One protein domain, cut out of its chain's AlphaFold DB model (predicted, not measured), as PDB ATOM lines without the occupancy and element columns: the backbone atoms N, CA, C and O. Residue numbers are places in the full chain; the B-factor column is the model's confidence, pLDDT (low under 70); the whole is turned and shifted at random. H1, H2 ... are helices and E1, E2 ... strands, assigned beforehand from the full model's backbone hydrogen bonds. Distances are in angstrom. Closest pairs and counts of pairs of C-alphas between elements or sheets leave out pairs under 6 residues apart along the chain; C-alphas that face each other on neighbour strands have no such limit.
ATOM      1  N   GLU A  53      33.221  46.133  21.336       89.94
ATOM      2  CA  GLU A  53      34.252  45.161  20.949       89.94
ATOM      3  C   GLU A  53      35.463  45.127  21.890       89.94
ATOM      4  O   GLU A  53      36.255  44.186  21.853       89.94
ATOM      5  N   CYS A  54      35.618  46.146  22.734       93.44
ATOM      6  CA  CYS A  54      36.677  46.204  23.728       93.44
ATOM      7  C   CYS A  54      36.367  45.381  24.980       93.44
ATOM      8  O   CYS A  54      37.290  45.160  25.761       93.44
ATOM      9  N   HIS A  55      35.108  44.955  25.170       92.69
ATOM     10  CA  HIS A  55      34.658  44.147  26.308       92.69
ATOM     11  C   HIS A  55      35.150  44.685  27.661       92.69
ATOM     12  O   HIS A  55      35.691  43.944  28.475       92.69
ATOM     13  N   ALA A  56      35.011  45.995  27.872       92.31
ATOM     14  CA  ALA A  56      35.467  46.630  29.099       92.31
ATOM     15  C   ALA A  56      34.585  46.236  30.286       92.31
ATOM     16  O   ALA A  56      33.368  46.416  30.246       92.31
ATOM     17  N   GLU A  57      35.225  45.775  31.353       92.06
ATOM     18  CA  GLU A  57      34.623  45.632  32.674       92.06
ATOM     19  C   GLU A  57      35.228  46.699  33.596       92.06
ATOM     20  O   GLU A  57      36.420  47.009  33.531       92.06
ATOM     21  N   ILE A  58      34.388  47.333  34.413       90.88
ATOM     22  CA  ILE A  58      34.846  48.341  35.376       90.88
ATOM     23  C   ILE A  58      35.436  47.658  36.610       90.88
ATOM     24  O   ILE A  58      34.991  46.583  37.004       90.88
ATOM     25  N   HIS A  59      36.417  48.303  37.244       89.88
ATOM     26  CA  HIS A  59      37.067  47.808  38.465       89.88
ATOM     27  C   HIS A  59      37.735  46.425  38.328       89.88
ATOM     28  O   HIS A  59      37.857  45.691  39.309       89.88
ATOM     29  N   THR A  60      38.202  46.073  37.128       91.62
ATOM     30  CA  THR A  60      38.898  44.807  36.865       91.62
ATOM     31  C   THR A  60      40.354  45.029  36.469       91.62
ATOM     32  O   THR A  60      40.638  45.780  35.533       91.62
ATOM     33  N   ASP A  61      41.271  44.316  37.124       92.38
ATOM     34  CA  ASP A  61      42.640  44.115  36.645       92.38
ATOM     35  C   ASP A  61      42.818  42.649  36.245       92.38
ATOM     36  O   ASP A  61      42.654  41.732  37.052       92.38
ATOM     37  N   TYR A  62      43.117  42.428  34.969       93.12
ATOM     38  CA  TYR A  62      43.312  41.097  34.418       93.12
ATOM     39  C   TYR A  62      44.783  40.699  34.450       93.12
ATOM     40  O   TYR A  62      45.647  41.455  34.002       93.12
ATOM     41  N   ASP A  63      45.073  39.481  34.896       90.94
ATOM     42  CA  ASP A  63      46.420  38.916  34.810       90.94
ATOM     43  C   ASP A  63      46.830  38.649  33.346       90.94
ATOM     44  O   ASP A  63      45.998  38.587  32.438       90.94
ATOM     45  N   GLY A  64      48.128  38.501  33.091       92.69
ATOM     46  CA  GLY A  64      48.665  38.170  31.777       92.69
ATOM     47  C   GLY A  64      50.093  38.655  31.554       92.69
ATOM     48  O   GLY A  64      50.609  39.542  32.230       92.69
ATOM     49  N   ALA A  65      50.747  38.097  30.534       94.75
ATOM     50  CA  ALA A  65      52.089  38.523  30.160       94.75
ATOM     51  C   ALA A  65      52.038  39.911  29.510       94.75
ATOM     52  O   ALA A  65      51.484  40.053  28.420       94.75
ATOM     53  N   ALA A  66      52.644  40.920  30.137       94.81
ATOM     54  CA  ALA A  66      52.715  42.264  29.575       94.81
ATOM     55  C   ALA A  66      53.457  42.257  28.226       94.81
ATOM     56  O   ALA A  66      54.650  41.956  28.151       94.81
ATOM     57  N   VAL A  67      52.745  42.610  27.155       96.69
ATOM     58  CA  VAL A  67      53.331  42.902  25.837       96.69
ATOM     59  C   VAL A  67      53.676  44.387  25.707       96.69
ATOM     60  O   VAL A  67      54.519  44.760  24.892       96.69
ATOM     61  N   ARG A  68      53.073  45.232  26.553       97.19
ATOM     62  CA  ARG A  68      53.484  46.617  26.790       97.19
ATOM     63  C   ARG A  68      53.161  47.016  28.231       97.19
ATOM     64  O   ARG A  68      52.038  46.834  28.689       97.19
ATOM     65  N   TRP A  69      54.157  47.554  28.929       96.44
ATOM     66  CA  TRP A  69      54.068  47.917  30.346       96.44
ATOM     67  C   TRP A  69      53.363  49.261  30.545       96.44
ATOM     68  O   TRP A  69      53.825  50.269  30.001       96.44
ATOM     69  N   GLY A  70      52.310  49.288  31.369       96.50
ATOM     70  CA  GLY A  70      51.523  50.497  31.641       96.50
ATOM     71  C   GLY A  70      52.306  51.591  32.365       96.50
ATOM     72  O   GLY A  70      52.166  52.754  32.000       96.50
ATOM     73  N   LEU A  71      53.266  51.226  33.229       94.56
ATOM     74  CA  LEU A  71      54.173  52.168  33.921       94.56
ATOM     75  C   LEU A  71      54.867  53.174  32.985       94.56
ATOM     76  O   LEU A  71      55.258  54.261  33.398       94.56
ATOM     77  N   THR A  72      55.068  52.801  31.718       95.88
ATOM     78  CA  THR A  72      55.693  53.662  30.695       95.88
ATOM     79  C   THR A  72      54.784  53.911  29.495       95.88
ATOM     80  O   THR A  72      55.173  54.592  28.545       95.88
ATOM     81  N   HIS A  73      53.565  53.379  29.519       97.75
ATOM     82  CA  HIS A  73      52.612  53.487  28.433       97.75
ATOM     83  C   HIS A  73      51.303  54.066  28.941       97.75
ATOM     84  O   HIS A  73      50.465  53.349  29.472       97.75
ATOM     85  N   HIS A  74      51.136  55.370  28.736       97.31
ATOM     86  CA  HIS A  74      49.935  56.079  29.150       97.31
ATOM     87  C   HIS A  74      49.029  56.372  27.953       97.31
ATOM     88  O   HIS A  74      49.508  56.543  26.823       97.31
ATOM     89  N   LYS A  75      47.726  56.409  28.217       96.62
ATOM     90  CA  LYS A  75      46.658  56.801  27.300       96.62
ATOM     91  C   LYS A  75      45.696  57.745  28.008       96.62
ATOM     92  O   LYS A  75      45.621  57.740  29.226       96.62
ATOM     93  N   ASP A  76      44.968  58.527  27.218       92.88
ATOM     94  CA  ASP A  76      44.043  59.539  27.739       92.88
ATOM     95  C   ASP A  76      42.662  58.951  28.073       92.88
ATOM     96  O   ASP A  76      41.859  59.593  28.747       92.88
ATOM     97  N   SER A  77      42.365  57.739  27.584       94.56
ATOM     98  CA  SER A  77      41.097  57.052  27.819       94.56
ATOM     99  C   SER A  77      41.217  55.528  27.738       94.56
ATOM    100  O   SER A  77      42.104  54.980  27.069       94.56
ATOM    101  N   ALA A  78      40.255  54.830  28.348       95.75
ATOM    102  CA  ALA A  78      40.120  53.377  28.235       95.75
ATOM    103  C   ALA A  78      39.931  52.932  26.773       95.75
ATOM    104  O   ALA A  78      40.505  51.934  26.338       95.75
ATOM    105  N   ALA A  79      39.189  53.711  25.982       95.62
ATOM    106  CA  ALA A  79      38.975  53.427  24.569       95.62
ATOM    107  C   ALA A  79      40.280  53.498  23.754       95.62
ATOM    108  O   ALA A  79      40.499  52.672  22.866       95.62
ATOM    109  N   ASP A  80      41.171  54.442  24.071       96.38
ATOM    110  CA  ASP A  80      42.479  54.550  23.413       96.38
ATOM    111  C   ASP A  80      43.451  53.455  23.866       96.38
ATOM    112  O   ASP A  80      44.329  53.051  23.096       96.38
ATOM    113  N   CYS A  81      43.293  52.953  25.093       97.69
ATOM    114  CA  CYS A  81      44.035  51.789  25.565       97.69
ATOM    115  C   CYS A  81      43.599  50.506  24.846       97.69
ATOM    116  O   CYS A  81      44.443  49.772  24.327       97.69
ATOM    117  N   CYS A  82      42.288  50.292  24.707       97.44
ATOM    118  CA  CYS A  82      41.745  49.217  23.883       97.44
ATOM    119  C   CYS A  82      42.257  49.295  22.435       97.44
ATOM    120  O   CYS A  82      42.769  48.311  21.897       97.44
ATOM    121  N   GLN A  83      42.199  50.478  21.813       97.38
ATOM    122  CA  GLN A  83      42.706  50.657  20.452       97.38
ATOM    123  C   GLN A  83      44.198  50.317  20.350       97.38
ATOM    124  O   GLN A  83      44.614  49.633  19.417       97.38
ATOM    125  N   ALA A  84      45.003  50.717  21.336       97.94
ATOM    126  CA  ALA A  84      46.420  50.373  21.370       97.94
ATOM    127  C   ALA A  84      46.669  48.860  21.477       97.94
ATOM    128  O   ALA A  84      47.662  48.376  20.928       97.94
ATOM    129  N   CYS A  85      45.777  48.108  22.132       98.06
ATOM    130  CA  CYS A  85      45.827  46.646  22.141       98.06
ATOM    131  C   CYS A  85      45.630  46.080  20.731       98.06
ATOM    132  O   CYS A  85      46.465  45.301  20.263       98.06
ATOM    133  N   PHE A  86      44.592  46.526  20.015       97.00
ATOM    134  CA  PHE A  86      44.366  46.114  18.627       97.00
ATOM    135  C   PHE A  86      45.548  46.474  17.724       97.00
ATOM    136  O   PHE A  86      46.015  45.642  16.945       97.00
ATOM    137  N   ASP A  87      46.079  47.689  17.857       97.88
ATOM    138  CA  ASP A  87      47.215  48.148  17.063       97.88
ATOM    139  C   ASP A  87      48.470  47.311  17.342       97.88
ATOM    140  O   ASP A  87      49.193  46.952  16.412       97.88
ATOM    141  N   GLN A  88      48.736  46.956  18.604       97.31
ATOM    142  CA  GLN A  88      49.850  46.073  18.949       97.31
ATOM    143  C   GLN A  88      49.649  44.688  18.326       97.31
ATOM    144  O   GLN A  88      50.574  44.165  17.703       97.31
ATOM    145  N   ALA A  89      48.446  44.118  18.436       96.81
ATOM    146  CA  ALA A  89      48.142  42.788  17.920       96.81
ATOM    147  C   ALA A  89      48.298  42.701  16.392       96.81
ATOM    148  O   ALA A  89      48.759  41.680  15.870       96.81
ATOM    149  N   ASN A  90      47.950  43.779  15.684       96.44
ATOM    150  CA  ASN A  90      48.060  43.888  14.230       96.44
ATOM    151  C   ASN A  90      49.504  44.084  13.745       96.44
ATOM    152  O   ASN A  90      49.851  43.609  12.665       96.44
ATOM    153  N   HIS A  91      50.348  44.757  14.531       95.94
ATOM    154  CA  HIS A  91      51.749  45.014  14.175       95.94
ATOM    155  C   HIS A  91      52.744  43.989  14.741       95.94
ATOM    156  O   HIS A  91      53.924  44.030  14.385       95.94
ATOM    157  N   ALA A  92      52.292  43.082  15.607       95.44
ATOM    158  CA  ALA A  92      53.121  42.034  16.189       95.44
ATOM    159  C   ALA A  92      53.739  41.136  15.107       95.44
ATOM    160  O   ALA A  92      53.057  40.648  14.195       95.44
ATOM    161  N   LYS A  93      55.044  40.887  15.223       94.75
ATOM    162  CA  LYS A  93      55.792  40.049  14.280       94.75
ATOM    163  C   LYS A  93      55.474  38.564  14.485       94.75
ATOM    164  O   LYS A  93      55.010  38.166  15.555       94.75
ATOM    165  N   PRO A  94      55.763  37.701  13.492       93.31
ATOM    166  CA  PRO A  94      55.669  36.257  13.678       93.31
ATOM    167  C   PRO A  94      56.484  35.797  14.897       93.31
ATOM    168  O   PRO A  94      57.679  36.070  14.984       93.31
ATOM    169  N   GLY A  95      55.826  35.109  15.835       91.25
ATOM    170  CA  GLY A  95      56.430  34.628  17.084       91.25
ATOM    171  C   GLY A  95      56.307  35.578  18.282       91.25
ATOM    172  O   GLY A  95      56.585  35.158  19.403       91.25
ATOM    173  N   GLU A  96      55.854  36.821  18.093       93.31
ATOM    174  CA  GLU A  96      55.536  37.722  19.204       93.31
ATOM    175  C   GLU A  96      54.126  37.454  19.747       93.31
ATOM    176  O   GLU A  96      53.197  37.105  19.014       93.31
ATOM    177  N   LYS A  97      53.959  37.648  21.059       95.06
ATOM    178  CA  LYS A  97      52.645  37.608  21.701       95.06
ATOM    179  C   LYS A  97      51.823  38.814  21.239       95.06
ATOM    180  O   LYS A  97      52.265  39.960  21.350       95.06
ATOM    181  N   LYS A  98      50.625  38.540  20.732       96.50
ATOM    182  CA  LYS A  98      49.653  39.554  20.316       96.50
ATOM    183  C   LYS A  98      48.816  39.966  21.509       96.50
ATOM    184  O   LYS A  98      48.346  39.095  22.223       96.50
ATOM    185  N   CYS A  99      48.607  41.254  21.714       97.56
ATOM    186  CA  CYS A  99      47.710  41.729  22.752       97.56
ATOM    187  C   CYS A  99      46.319  41.128  22.536       97.56
ATOM    188  O   CYS A  99      45.787  41.155  21.425       97.56
ATOM    189  N   ASN A 100      45.758  40.549  23.588       95.69
ATOM    190  CA  ASN A 100      44.387  40.041  23.587       95.69
ATOM    191  C   ASN A 100      43.616  40.425  24.852       95.69
ATOM    192  O   ASN A 100      42.444  40.082  24.965       95.69
ATOM    193  N   ILE A 101      44.257  41.138  25.778       96.88
ATOM    194  CA  ILE A 101      43.620  41.721  26.948       96.88
ATOM    195  C   ILE A 101      44.330  43.025  27.305       96.88
ATOM    196  O   ILE A 101      45.538  43.178  27.095       96.88
ATOM    197  N   TRP A 102      43.576  43.981  27.824       97.44
ATOM    198  CA  TRP A 102      44.072  45.307  28.159       97.44
ATOM    199  C   TRP A 102      43.491  45.748  29.503       97.44
ATOM    200  O   TRP A 102      42.407  45.314  29.881       97.44
ATOM    201  N   VAL A 103      44.233  46.578  30.233       97.06
ATOM    202  CA  VAL A 103      43.796  47.178  31.503       97.06
ATOM    203  C   VAL A 103      44.160  48.656  31.473       97.06
ATOM    204  O   VAL A 103      45.275  49.017  31.090       97.06
ATOM    205  N   TYR A 104      43.217  49.510  31.850       97.12
ATOM    206  CA  TYR A 104      43.393  50.956  31.902       97.12
ATOM    207  C   TYR A 104      43.117  51.459  33.311       97.12
ATOM    208  O   TYR A 104      42.139  51.032  33.919       97.12
ATOM    209  N   CYS A 105      43.941  52.382  33.809       96.25
ATOM    210  CA  CYS A 105      43.673  53.067  35.066       96.25
ATOM    211  C   CYS A 105      42.985  54.423  34.820       96.25
ATOM    212  O   CYS A 105      43.671  55.371  34.440       96.25
ATOM    213  N   PRO A 106      41.658  54.557  35.034       94.06
ATOM    214  CA  PRO A 106      40.949  55.828  34.859       94.06
ATOM    215  C   PRO A 106      41.016  56.752  36.084       94.06
ATOM    216  O   PRO A 106      40.628  57.912  35.993       94.06
ATOM    217  N   SER A 107      41.445  56.235  37.239       91.94
ATOM    218  CA  SER A 107      41.374  56.947  38.517       91.94
ATOM    219  C   SER A 107      42.494  57.976  38.655       91.94
ATOM    220  O   SER A 107      43.673  57.630  38.575       91.94
ATOM    221  N   GLU A 108      42.138  59.229  38.954       90.56
ATOM    222  CA  GLU A 108      43.098  60.305  39.240       90.56
ATOM    223  C   GLU A 108      43.981  60.015  40.458       90.56
ATOM    224  O   GLU A 108      45.146  60.411  40.487       90.56
ATOM    225  N   THR A 109      43.452  59.287  41.442       91.94
ATOM    226  CA  THR A 109      44.183  58.892  42.655       91.94
ATOM    227  C   THR A 109      45.024  57.632  42.463       91.94
ATOM    228  O   THR A 109      45.707  57.208  43.393       91.94
ATOM    229  N   GLY A 110      45.023  57.062  41.255       92.31
ATOM    230  CA  GLY A 110      45.696  55.811  40.946       92.31
ATOM    231  C   GLY A 110      44.802  54.589  41.131       92.31
ATOM    232  O   GLY A 110      43.677  54.674  41.633       92.31
ATOM    233  N   CYS A 111      45.308  53.445  40.680       93.88
ATOM    234  CA  CYS A 111      44.594  52.172  40.711       93.88
ATOM    235  C   CYS A 111      45.333  51.158  41.576       93.88
ATOM    236  O   CYS A 111      46.552  51.208  41.722       93.88
ATOM    237  N   PHE A 112      44.588  50.225  42.159       92.69
ATOM    238  CA  PHE A 112      45.175  49.159  42.956       92.69
ATOM    239  C   PHE A 112      45.514  47.948  42.078       92.69
ATOM    240  O   PHE A 112      44.671  47.477  41.321       92.69
ATOM    241  N   SER A 113      46.728  47.429  42.245       89.38
ATOM    242  CA  SER A 113      47.194  46.141  41.726       89.38
ATOM    243  C   SER A 113      47.943  45.431  42.856       89.38
ATOM    244  O   SER A 113      48.619  46.102  43.644       89.38
ATOM    245  N   PRO A 114      47.861  44.096  42.978       89.50
ATOM    246  CA  PRO A 114      48.587  43.335  43.991       89.50
ATOM    247  C   PRO A 114      50.083  43.167  43.646       89.50
ATOM    248  O   PRO A 114      50.627  42.064  43.734       89.50
ATOM    249  N   ASP A 115      50.763  44.246  43.257       88.19
ATOM    250  CA  ASP A 115      52.194  44.263  42.956       88.19
ATOM    251  C   ASP A 115      52.954  45.349  43.748       88.19
ATOM    252  O   ASP A 115      52.449  45.903  44.724       88.19
ATOM    253  N   ILE A 116      54.236  45.548  43.426       91.81
ATOM    254  CA  ILE A 116      55.142  46.434  44.180       91.81
ATOM    255  C   ILE A 116      55.098  47.897  43.718       91.81
ATOM    256  O   ILE A 116      55.824  48.722  44.278       91.81
ATOM    257  N   TYR A 117      54.346  48.212  42.666       90.62
ATOM    258  CA  TYR A 117      54.332  49.522  42.035       90.62
ATOM    259  C   TYR A 117      53.122  50.352  42.467       90.62
ATOM    260  O   TYR A 117      52.064  49.847  42.830       90.62
ATOM    261  N   GLU A 118      53.291  51.671  42.414       93.38
ATOM    262  CA  GLU A 118      52.191  52.623  42.552       93.38
ATOM    263  C   GLU A 118      51.656  52.959  41.160       93.38
ATOM    264  O   GLU A 118      52.345  53.628  40.382       93.38
ATOM    265  N   HIS A 119      50.441  52.506  40.854       95.25
ATOM    266  CA  HIS A 119      49.818  52.743  39.552       95.25
ATOM    267  C   HIS A 119      49.103  54.080  39.496       95.25
ATOM    268  O   HIS A 119      48.331  54.427  40.391       95.25
ATOM    269  N   LYS A 120      49.327  54.815  38.409       95.75
ATOM    270  CA  LYS A 120      48.817  56.175  38.212       95.75
ATOM    271  C   LYS A 120      47.733  56.238  37.141       95.75
ATOM    272  O   LYS A 120      47.597  55.343  36.307       95.75
ATOM    273  N   ASN A 121      46.978  57.337  37.159       95.38
ATOM    274  CA  ASN A 121      46.000  57.652  36.122       95.38
ATOM    275  C   ASN A 121      46.627  57.575  34.723       95.38
ATOM    276  O   ASN A 121      47.740  58.056  34.499       95.38
ATOM    277  N   GLY A 122      45.888  57.002  33.783       95.75
ATOM    278  CA  GLY A 122      46.248  56.922  32.380       95.75
ATOM    279  C   GLY A 122      47.109  55.715  32.036       95.75
ATOM    280  O   GLY A 122      47.351  55.475  30.854       95.75
ATOM    281  N   GLU A 123      47.580  54.936  33.014       97.50
ATOM    282  CA  GLU A 123      48.362  53.734  32.733       97.50
ATOM    283  C   GLU A 123      47.567  52.743  31.875       97.50
ATOM    284  O   GLU A 123      46.460  52.329  32.225       97.50
ATOM    285  N   CYS A 124      48.158  52.350  30.746       97.81
ATOM    286  CA  CYS A 124      47.586  51.430  29.776       97.81
ATOM    287  C   CYS A 124      48.448  50.174  29.652       97.81
ATOM    288  O   CYS A 124      49.530  50.166  29.054       97.81
ATOM    289  N   TRP A 125      47.937  49.083  30.200       97.75
ATOM    290  CA  TRP A 125      48.586  47.788  30.236       97.75
ATOM    291  C   TRP A 125      48.080  46.927  29.090       97.75
ATOM    292  O   TRP A 125      46.909  46.564  29.053       97.75
ATOM    293  N   LEU A 126      48.973  46.570  28.166       98.19
ATOM    294  CA  LEU A 126      48.660  45.641  27.083       98.19
ATOM    295  C   LEU A 126      49.237  44.284  27.453       98.19
ATOM    296  O   LEU A 126      50.455  44.162  27.634       98.19
ATOM    297  N   LYS A 127      48.390  43.265  27.567       96.94
ATOM    298  CA  LYS A 127      48.801  41.943  28.035       96.94
ATOM    299  C   LYS A 127      48.373  40.855  27.041       96.94
ATOM    300  O   LYS A 127      47.535  41.048  26.157       96.94
ATOM    301  N   TYR A 128      49.019  39.705  27.172       96.25
ATOM    302  CA  TYR A 128      48.670  38.469  26.493       96.25
ATOM    303  C   TYR A 128      48.338  37.394  27.517       96.25
ATOM    304  O   TYR A 128      49.178  37.044  28.354       96.25
ATOM    305  N   VAL A 129      47.146  36.826  27.390       94.12
ATOM    306  CA  VAL A 129      46.708  35.649  28.136       94.12
ATOM    307  C   VAL A 129      46.639  34.474  27.181       94.12
ATOM    308  O   VAL A 129      46.001  34.542  26.128       94.12
TER     309      VAL A 129
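AT A GLANCE: This is residues 53 to 129 of the 261 residues of an uncharacterized protein of Vitis vinifera (UniProt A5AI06). With little regular structure, this is a small three-stranded sheet, E1, E3, E2, antiparallel, with helix H1 over one face: two layers. The printed part has 77 residues, 27 in named elements, in the order E1, H1, E2, E3, a mixed class. It is compact, radius of gyration of the C-alphas 11.8 A, spanning 38 by 26 by 20 A.

HOW THE PARTS SIT: Past residues 53 to 64, find E1, residues 65 to 68, antiparallel to E3, residues 124 to 128; N 65 and O 128 are 2.9 A apart. H1, residues 78 to 91, is on the sheet at a height of 8.7 A, every O i to N i+4 pair within hydrogen-bond range. It touches E2, residues 101 to 104, closest at C-alphas 78 and 104, 5.5 A. E2 and E3 form a hairpin, N 103 to O 125 at 2.9 A. E1, H1, E2 make a split strand-helix-strand unit, E3 between the strands, with a right-handed crossover.

IN THESE COORDINATES: Find C-alpha 65 at (52.089, 38.523, 30.160), where E1 begins, 8.9 A long. H1 spans 20.1 A, E2 10.5 A; E3, 13.4 A, ends at C-alpha 128 (48.670, 38.469, 26.493).

THE WHOLE: The printed part has no cut. The link E2 to E3 is long, 19 residues. No printed residue is under pLDDT 70.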